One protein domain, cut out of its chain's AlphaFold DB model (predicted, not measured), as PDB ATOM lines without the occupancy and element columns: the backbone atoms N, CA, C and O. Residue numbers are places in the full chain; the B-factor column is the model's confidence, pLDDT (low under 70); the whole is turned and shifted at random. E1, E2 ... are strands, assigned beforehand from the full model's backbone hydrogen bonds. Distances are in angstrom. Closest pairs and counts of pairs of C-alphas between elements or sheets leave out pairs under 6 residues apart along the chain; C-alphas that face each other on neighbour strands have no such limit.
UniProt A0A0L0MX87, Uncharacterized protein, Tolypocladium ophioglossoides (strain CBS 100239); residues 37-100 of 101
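AT A GLANCE: This is residues 37 to 100 of the 101 residues of an uncharacterized protein of Tolypocladium ophioglossoides (strain CBS 100239) (UniProt A0A0L0MX87). This is a small sandwich, two sheets face to face: a sheet of three strands, E2, E1 and E3, with the hairpin E4 and E5 over one of its faces. The two sheets are joined through the tight link from E3 to E4, and after E5 the last residues fold back beside its end. The printed part has 64 residues with five named strands, E1 to E5 along the chain, and no named helix; under half of the residues, 31, are in named elements. Both sheets, E2 - E1 - E3 and E4 - E5, are antiparallel, and the class is all strand. The whole is compact, with a radius of gyration of the C-alphas of 12.1 A, and flat, spanning 37 by 29 by 15 A.

HOW THE PARTS SIT: E1, residues 42 to 49, and E2, residues 55 to 61, form a hairpin, antiparallel at 150 degrees between their directions; N 46 and O 59 are 2.8 A apart, within hydrogen-bond range. E3, residues 72 to 77, is the other neighbour of E1, antiparallel at 153 degrees, with N 45 and O 74 at 2.9 A. E1 is the inner strand, and E2 and E3 are the edge strands. E4, residues 82 to 86, and E5, residues 91 to 95, form the second hairpin, antiparallel at 168 degrees, with N 85 and O 92 at 2.9 A. The facing parts of the two sheets are 10.0 A apart centre to centre, their best planes 31 degrees apart and their strands at 25 degrees. The closest C-alphas of E2 and E5 are those of Tyr 56 and Ser 91, 5.0 A apart; those of E3 and E5 are Val 76 and Tyr 95, at 7.6 A. E1 is apart from E4 and E5. Residues 94 to 95 of E5 form a short antiparallel pairing with residues 98 to 99.

IN THESE COORDINATES: E1 begins at C-alpha 42 (-47.459, 24.236, 16.090) and measures 23.2 A from first to last C-alpha. E2 measures 18.1 A and E3 17.0 A, E3 beginning at C-alpha 72 (-36.611, 25.815, 27.608). E4 and E5 measure 13.2 A and 13.5 A, and E5 ends at C-alpha 95 (-51.333, 32.011, 24.904).

THE WHOLE: The two C-alphas farthest apart, those of Asp 39 and Glu 52, are 37.3 A from each other. The printed part has no cut. The links E1 to E2, E3 to E4 and E4 to E5 are tight, the link E2 to E3, with 10 residues, is short, and no link is long. The mean pLDDT of the printed part is 89.4, and residue 38 alone is under 70.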
ATOM      1  N   ILE A  37     -44.707  30.581   8.720       78.62
ATOM      2  CA  ILE A  37     -45.594  29.601   9.335       78.62
ATOM      3  C   ILE A  37     -45.698  28.421   8.349       78.62
ATOM      4  O   ILE A  37     -46.134  28.604   7.215       78.62
ATOM      5  N   GLY A  38     -45.147  27.261   8.724       69.12
ATOM      6  CA  GLY A  38     -45.073  26.067   7.868       69.12
ATOM      7  C   GLY A  38     -46.313  25.174   7.977       69.12
ATOM      8  O   GLY A  38     -47.263  25.530   8.659       69.12
ATOM      9  N   ASP A  39     -46.265  23.981   7.373       74.25
ATOM     10  CA  ASP A  39     -47.385  23.013   7.328       74.25
ATOM     11  C   ASP A  39     -47.739  22.362   8.683       74.25
ATOM     12  O   ASP A  39     -48.651  21.539   8.767       74.25
ATOM     13  N   THR A  40     -46.987  22.662   9.744       80.56
ATOM     14  CA  THR A  40     -47.278  22.154  11.091       80.56
ATOM     15  C   THR A  40     -48.405  22.965  11.718       80.56
ATOM     16  O   THR A  40     -48.624  24.114  11.358       80.56
ATOM     17  N   ASP A  41     -49.093  22.409  12.709       86.56
ATOM     18  CA  ASP A  41     -50.101  23.119  13.501       86.56
ATOM     19  C   ASP A  41     -49.504  23.820  14.733       86.56
ATOM     20  O   ASP A  41     -50.241  24.377  15.549       86.56
ATOM     21  N   LYS A  42     -48.169  23.810  14.877       91.25
ATOM     22  CA  LYS A  42     -47.459  24.236  16.090       91.25
ATOM     23  C   LYS A  42     -46.480  25.377  15.870       91.25
ATOM     24  O   LYS A  42     -45.821  25.486  14.836       91.25
ATOM     25  N   LEU A  43     -46.361  26.202  16.900       92.12
ATOM     26  CA  LEU A  43     -45.328  27.205  17.071       92.12
ATOM     27  C   LEU A  43     -44.467  26.801  18.268       92.12
ATOM     28  O   LEU A  43     -44.982  26.521  19.350       92.12
ATOM     29  N   TYR A  44     -43.155  26.787  18.078       92.56
ATOM     30  CA  TYR A  44     -42.186  26.459  19.113       92.56
ATOM     31  C   TYR A  44     -41.538  27.738  19.621       92.56
ATOM     32  O   TYR A  44     -41.011  28.531  18.841       92.56
ATOM     33  N   ILE A  45     -41.555  27.924  20.937       93.19
ATOM     34  CA  ILE A  45     -41.034  29.116  21.596       93.19
ATOM     35  C   ILE A  45     -39.907  28.712  22.544       93.19
ATOM     36  O   ILE A  45     -40.079  27.850  23.409       93.19
ATOM     37  N   CYS A  46     -38.749  29.355  22.401       94.19
ATOM     38  CA  CYS A  46     -37.600  29.151  23.272       94.19
ATOM     39  C   CYS A  46     -37.537  30.230  24.353       94.19
ATOM     40  O   CYS A  46     -37.405  31.415  24.054       94.19
ATOM     41  N   GLY A  47     -37.542  29.821  25.617       93.00
ATOM     42  CA  GLY A  47     -37.202  30.664  26.757       93.00
ATOM     43  C   GLY A  47     -35.738  30.504  27.172       93.00
ATOM     44  O   GLY A  47     -35.232  29.385  27.319       93.00
ATOM     45  N   LYS A  48     -35.060  31.624  27.437       93.62
ATOM     46  CA  LYS A  48     -33.731  31.668  28.075       93.62
ATOM     47  C   LYS A  48     -33.726  32.657  29.237       93.62
ATOM     48  O   LYS A  48     -34.717  33.334  29.502       93.62
ATOM     49  N   ARG A  49     -32.604  32.710  29.958       91.44
ATOM     50  CA  ARG A  49     -32.367  33.688  31.023       91.44
ATOM     51  C   ARG A  49     -31.133  34.528  30.722       91.44
ATOM     52  O   ARG A  49     -30.184  34.021  30.120       91.44
ATOM     53  N   THR A  50     -31.156  35.798  31.111       88.88
ATOM     54  CA  THR A  50     -29.965  36.660  31.104       88.88
ATOM     55  C   THR A  50     -28.997  36.245  32.218       88.88
ATOM     56  O   THR A  50     -29.307  35.366  33.028       88.88
ATOM     57  N   LYS A  51     -27.820  36.884  32.287       90.88
ATOM     58  CA  LYS A  51     -26.851  36.657  33.375       90.88
ATOM     59  C   LYS A  51     -27.417  37.057  34.741       90.88
ATOM     60  O   LYS A  51     -27.096  36.441  35.746       90.88
ATOM     61  N   GLU A  52     -28.307  38.039  34.750       91.56
ATOM     62  CA  GLU A  52     -29.043  38.555  35.905       91.56
ATOM     63  C   GLU A  52     -30.314  37.737  36.195       91.56
ATOM     64  O   GLU A  52     -31.178  38.163  36.956       91.56
ATOM     65  N   CYS A  53     -30.445  36.554  35.587       87.62
ATOM     66  CA  CYS A  53     -31.554  35.627  35.766       87.62
ATOM     67  C   CYS A  53     -32.925  36.140  35.291       87.62
ATOM     68  O   CYS A  53     -33.936  35.548  35.676       87.62
ATOM     69  N   TRP A  54     -33.010  37.142  34.416       88.75
ATOM     70  CA  TRP A  54     -34.287  37.576  33.830       88.75
ATOM     71  C   TRP A  54     -34.696  36.675  32.667       88.75
ATOM     72  O   TRP A  54     -33.883  36.395  31.791       88.75
ATOM     73  N   GLY A  55     -35.941  36.191  32.663       88.25
ATOM     74  CA  GLY A  55     -36.469  35.366  31.573       88.25
ATOM     75  C   GLY A  55     -36.747  36.195  30.320       88.25
ATOM     76  O   GLY A  55     -37.232  37.317  30.437       88.25
ATOM     77  N   TYR A  56     -36.466  35.643  29.139       89.69
ATOM     78  CA  TYR A  56     -36.818  36.240  27.848       89.69
ATOM     79  C   TYR A  56     -37.133  35.185  26.787       89.69
ATOM     80  O   TYR A  56     -36.643  34.052  26.862       89.69
ATOM     81  N   VAL A  57     -37.956  35.564  25.804       90.75
ATOM     82  CA  VAL A  57     -38.174  34.774  24.586       90.75
ATOM     83  C   VAL A  57     -36.958  34.946  23.683       90.75
ATOM     84  O   VAL A  57     -36.645  36.052  23.251       90.75
ATOM     85  N   ALA A  58     -36.243  33.852  23.455       91.19
ATOM     86  CA  ALA A  58     -34.994  33.822  22.711       91.19
ATOM     87  C   ALA A  58     -35.167  33.411  21.250       91.19
ATOM     88  O   ALA A  58     -34.289  33.711  20.446       91.19
ATOM     89  N   ASP A  59     -36.234  32.677  20.938       89.62
ATOM     90  CA  ASP A  59     -36.525  32.208  19.587       89.62
ATOM     91  C   ASP A  59     -38.008  31.839  19.459       89.62
ATOM     92  O   ASP A  59     -38.627  31.409  20.439       89.62
ATOM     93  N   VAL A  60     -38.554  31.992  18.256       88.75
ATOM     94  CA  VAL A  60     -39.906  31.574  17.873       88.75
ATOM     95  C   VAL A  60     -39.824  30.982  16.470       88.75
ATOM     96  O   VAL A  60     -39.361  31.637  15.542       88.75
ATOM     97  N   THR A  61     -40.274  29.741  16.294       88.81
ATOM     98  CA  THR A  61     -40.148  29.029  15.014       88.81
ATOM     99  C   THR A  61     -41.322  28.089  14.762       88.81
ATOM    100  O   THR A  61     -41.920  27.552  15.690       88.81
ATOM    101  N   SER A  62     -41.657  27.866  13.491       89.94
ATOM    102  CA  SER A  62     -42.651  26.871  13.055       89.94
ATOM    103  C   SER A  62     -42.067  25.457  12.919       89.94
ATOM    104  O   SER A  62     -42.799  24.487  12.711       89.94
ATOM    105  N   ARG A  63     -40.739  25.315  13.035       88.69
ATOM    106  CA  ARG A  63     -40.029  24.035  12.921       88.69
ATOM    107  C   ARG A  63     -39.692  23.487  14.297       88.69
ATOM    108  O   ARG A  63     -39.146  24.206  15.130       88.69
ATOM    109  N   ALA A  64     -39.954  22.199  14.503       90.31
ATOM    110  CA  ALA A  64     -39.619  21.539  15.757       90.31
ATOM    111  C   ALA A  64     -38.117  21.694  16.070       90.31
ATOM    112  O   ALA A  64     -37.284  21.458  15.184       90.31
ATOM    113  N   PRO A  65     -37.750  22.086  17.304       91.50
ATOM    114  CA  PRO A  65     -36.354  22.192  17.693       91.50
ATOM    115  C   PRO A  65     -35.687  20.814  17.636       91.50
ATOM    116  O   PRO A  65     -36.298  19.791  17.952       91.50
ATOM    117  N   ALA A  66     -34.410  20.785  17.248       91.81
ATOM    118  CA  ALA A  66     -33.635  19.550  17.238       91.81
ATOM    119  C   ALA A  66     -33.549  18.937  18.646       91.81
ATOM    120  O   ALA A  66     -33.556  19.647  19.657       91.81
ATOM    121  N   SER A  67     -33.409  17.611  18.713       89.06
ATOM    122  CA  SER A  67     -33.182  16.922  19.985       89.06
ATOM    123  C   SER A  67     -31.947  17.498  20.689       89.06
ATOM    124  O   SER A  67     -30.877  17.608  20.090       89.06
ATOM    125  N   GLY A  68     -32.104  17.910  21.949       87.38
ATOM    126  CA  GLY A  68     -31.037  18.537  22.736       87.38
ATOM    127  C   GLY A  68     -30.816  20.035  22.479       87.38
ATOM    128  O   GLY A  68     -29.823  20.588  22.958       87.38
ATOM    129  N   ALA A  69     -31.710  20.716  21.751       91.44
ATOM    130  CA  ALA A  69     -31.646  22.166  21.592       91.44
ATOM    131  C   ALA A  69     -31.617  22.882  22.956       91.44
ATOM    132  O   ALA A  69     -32.419  22.610  23.849       91.44
ATOM    133  N   LYS A  70     -30.679  23.826  23.120       92.50
ATOM    134  CA  LYS A  70     -30.501  24.572  24.376       92.50
ATOM    135  C   LYS A  70     -31.681  25.508  24.645       92.50
ATOM    136  O   LYS A  70     -32.210  26.126  23.724       92.50
ATOM    137  N   GLY A  71     -31.974  25.715  25.927       90.00
ATOM    138  CA  GLY A  71     -33.071  26.566  26.393       90.00
ATOM    139  C   GLY A  71     -34.308  25.754  26.763       90.00
ATOM    140  O   GLY A  71     -34.334  24.534  26.615       90.00
ATOM    141  N   ARG A  72     -35.323  26.436  27.292       92.19
ATOM    142  CA  ARG A  72     -36.611  25.815  27.608       92.19
ATOM    143  C   ARG A  72     -37.524  25.982  26.405       92.19
ATOM    144  O   ARG A  72     -37.939  27.099  26.121       92.19
ATOM    145  N   TRP A  73     -37.817  24.886  25.723       94.31
ATOM    146  CA  TRP A  73     -38.727  24.883  24.586       94.31
ATOM    147  C   TRP A  73     -40.145  24.543  25.031       94.31
ATOM    148  O   TRP A  73     -40.349  23.684  25.888       94.31
ATOM    149  N   LEU A  74     -41.100  25.264  24.460       93.31
ATOM    150  CA  LEU A  74     -42.535  25.121  24.656       93.31
ATOM    151  C   LEU A  74     -43.156  25.031  23.261       93.31
ATOM    152  O   LEU A  74     -42.679  25.719  22.357       93.31
ATOM    153  N   ASP A  75     -44.217  24.255  23.090       93.50
ATOM    154  CA  ASP A  75     -45.041  24.285  21.887       93.50
ATOM    155  C   ASP A  75     -46.459  24.769  22.200       93.50
ATOM    156  O   ASP A  75     -47.053  24.412  23.216       93.50
ATOM    157  N   VAL A  76     -46.989  25.604  21.312       93.19
ATOM    158  CA  VAL A  76     -48.392  26.035  21.293       93.19
ATOM    159  C   VAL A  76     -48.966  25.813  19.903       93.19
ATOM    160  O   VAL A  76     -48.209  25.647  18.945       93.19
ATOM    161  N   ALA A  77     -50.291  25.809  19.772       92.38
ATOM    162  CA  ALA A  77     -50.895  25.798  18.448       92.38
ATOM    163  C   ALA A  77     -50.613  27.128  17.722       92.38
ATOM    164  O   ALA A  77     -50.424  28.170  18.347       92.38
ATOM    165  N   GLN A  78     -50.568  27.094  16.391       89.00
ATOM    166  CA  GLN A  78     -50.450  28.310  15.574       89.00
ATOM    167  C   GLN A  78     -51.754  29.113  15.520       89.00
ATOM    168  O   GLN A  78     -51.737  30.305  15.219       89.00
ATOM    169  N   ALA A  79     -52.884  28.457  15.781       87.88
ATOM    170  CA  ALA A  79     -54.161  29.124  15.985       87.88
ATOM    171  C   ALA A  79     -54.204  29.784  17.373       87.88
ATOM    172  O   ALA A  79     -53.441  29.411  18.251       87.88
ATOM    173  N   GLY A  80     -55.117  30.734  17.576       89.69
ATOM    174  CA  GLY A  80     -55.273  31.429  18.858       89.69
ATOM    175  C   GLY A  80     -54.513  32.753  18.925       89.69
ATOM    176  O   GLY A  80     -54.137  33.329  17.902       89.69
ATOM    177  N   THR A  81     -54.343  33.269  20.143       90.75
ATOM    178  CA  THR A  81     -53.697  34.563  20.395       90.75
ATOM    179  C   THR A  81     -52.452  34.386  21.251       90.75
ATOM    180  O   THR A  81     -52.537  33.959  22.403       90.75
ATOM    181  N   LEU A  82     -51.299  34.769  20.701       89.81
ATOM    182  CA  LEU A  82     -50.045  34.881  21.438       89.81
ATOM    183  C   LEU A  82     -49.810  36.347  21.821       89.81
ATOM    184  O   LEU A  82     -49.659  37.200  20.946       89.81
ATOM    185  N   GLU A  83     -49.743  36.636  23.117       91.12
ATOM    186  CA  GLU A  83     -49.449  37.975  23.631       91.12
ATOM    187  C   GLU A  83     -48.111  37.982  24.358       91.12
ATOM    188  O   GLU A  83     -47.861  37.177  25.260       91.12
ATOM    189  N   TRP A  84     -47.248  38.924  23.984       89.06
ATOM    190  CA  TRP A  84     -45.912  39.038  24.544       89.06
ATOM    191  C   TRP A  84     -45.670  40.428  25.123       89.06
ATOM    192  O   TRP A  84     -45.636  41.428  24.411       89.06
ATOM    193  N   TRP A  85     -45.445  40.466  26.434       88.19
ATOM    194  CA  TRP A  85     -45.122  41.674  27.179       88.19
ATOM    195  C   TRP A  85     -43.657  41.627  27.587       88.19
ATOM    196  O   TRP A  85     -43.220  40.663  28.219       88.19
ATOM    197  N   PHE A  86     -42.891  42.665  27.267       86.31
ATOM    198  CA  PHE A  86     -41.488  42.730  27.655       86.31
ATOM    199  C   PHE A  86     -41.092  44.100  28.203       86.31
ATOM    200  O   PHE A  86     -41.654  45.138  27.865       86.31
ATOM    201  N   SER A  87     -40.095  44.075  29.079       84.19
ATOM    202  CA  SER A  87     -39.377  45.232  29.597       84.19
ATOM    203  C   SER A  87     -37.894  44.881  29.716       84.19
ATOM    204  O   SER A  87     -37.476  43.768  29.396       84.19
ATOM    205  N   SER A  88     -37.082  45.801  30.234       81.19
ATOM    206  CA  SER A  88     -35.659  45.543  30.474       81.19
ATOM    207  C   SER A  88     -35.380  44.412  31.477       81.19
ATOM    208  O   SER A  88     -34.249  43.939  31.544       81.19
ATOM    209  N   ARG A  89     -36.374  43.981  32.270       86.81
ATOM    210  CA  ARG A  89     -36.205  42.967  33.334       86.81
ATOM    211  C   ARG A  89     -37.229  41.836  33.303       86.81
ATOM    212  O   ARG A  89     -37.091  40.866  34.045       86.81
ATOM    213  N   HIS A  90     -38.263  41.951  32.478       85.56
ATOM    214  CA  HIS A  90     -39.356  40.986  32.434       85.56
ATOM    215  C   HIS A  90     -39.719  40.646  30.998       85.56
ATOM    216  O   HIS A  90     -39.678  41.493  30.112       85.56
ATOM    217  N   SER A  91     -40.120  39.399  30.793       89.62
ATOM    218  CA  SER A  91     -40.654  38.911  29.533       89.62
ATOM    219  C   SER A  91     -41.723  37.891  29.876       89.62
ATOM    220  O   SER A  91     -41.409  36.834  30.424       89.62
ATOM    221  N   VAL A  92     -42.980  38.240  29.637       91.19
ATOM    222  CA  VAL A  92     -44.130  37.407  29.980       91.19
ATOM    223  C   VAL A  92     -44.880  37.073  28.711       91.19
ATOM    224  O   VAL A  92     -45.233  37.962  27.935       91.19
ATOM    225  N   LEU A  93     -45.097  35.781  28.512       91.69
ATOM    226  CA  LEU A  93     -45.757  35.246  27.341       91.69
ATOM    227  C   LEU A  93     -47.079  34.603  27.744       91.69
ATOM    228  O   LEU A  93     -47.112  33.777  28.660       91.69
ATOM    229  N   TYR A  94     -48.144  34.973  27.045       93.88
ATOM    230  CA  TYR A  94     -49.475  34.409  27.204       93.88
ATOM    231  C   TYR A  94     -49.928  33.770  25.898       93.88
ATOM    232  O   TYR A  94     -49.651  34.290  24.820       93.88
ATOM    233  N   TYR A  95     -50.648  32.661  26.011       94.19
ATOM    234  CA  TYR A  95     -51.333  32.011  24.904       94.19
ATOM    235  C   TYR A  95     -52.782  31.742  25.302       94.19
ATOM    236  O   TYR A  95     -53.037  31.089  26.318       94.19
ATOM    237  N   ASP A  96     -53.720  32.314  24.548       94.38
ATOM    238  CA  ASP A  96     -55.157  32.293  24.849       94.38
ATOM    239  C   ASP A  96     -55.456  32.662  26.319       94.38
ATOM    240  O   ASP A  96     -56.227  32.006  27.018       94.38
ATOM    241  N   GLY A  97     -54.772  33.698  26.825       91.56
ATOM    242  CA  GLY A  97     -54.893  34.187  28.204       91.56
ATOM    243  C   GLY A  97     -54.133  33.379  29.267       91.56
ATOM    244  O   GLY A  97     -54.056  33.807  30.420       91.56
ATOM    245  N   ASN A  98     -53.514  32.252  28.907       92.56
ATOM    246  CA  ASN A  98     -52.744  31.414  29.826       92.56
ATOM    247  C   ASN A  98     -51.258  31.763  29.781       92.56
ATOM    248  O   ASN A  98     -50.642  31.781  28.718       92.56
ATOM    249  N   ARG A  99     -50.656  32.007  30.945       91.25
ATOM    250  CA  ARG A  99     -49.231  32.335  31.046       91.25
ATOM    251  C   ARG A  99     -48.354  31.106  30.779       91.25
ATOM    252  O   ARG A  99     -48.533  30.074  31.418       91.25
ATOM    253  N   LEU A 100     -47.365  31.247  29.895       87.25
ATOM    254  CA  LEU A 100     -46.488  30.156  29.457       87.25
ATOM    255  C   LEU A 100     -45.132  30.084  30.184       87.25
ATOM    256  O   LEU A 100     -44.543  29.001  30.268       87.25
TER     257      LEU A 100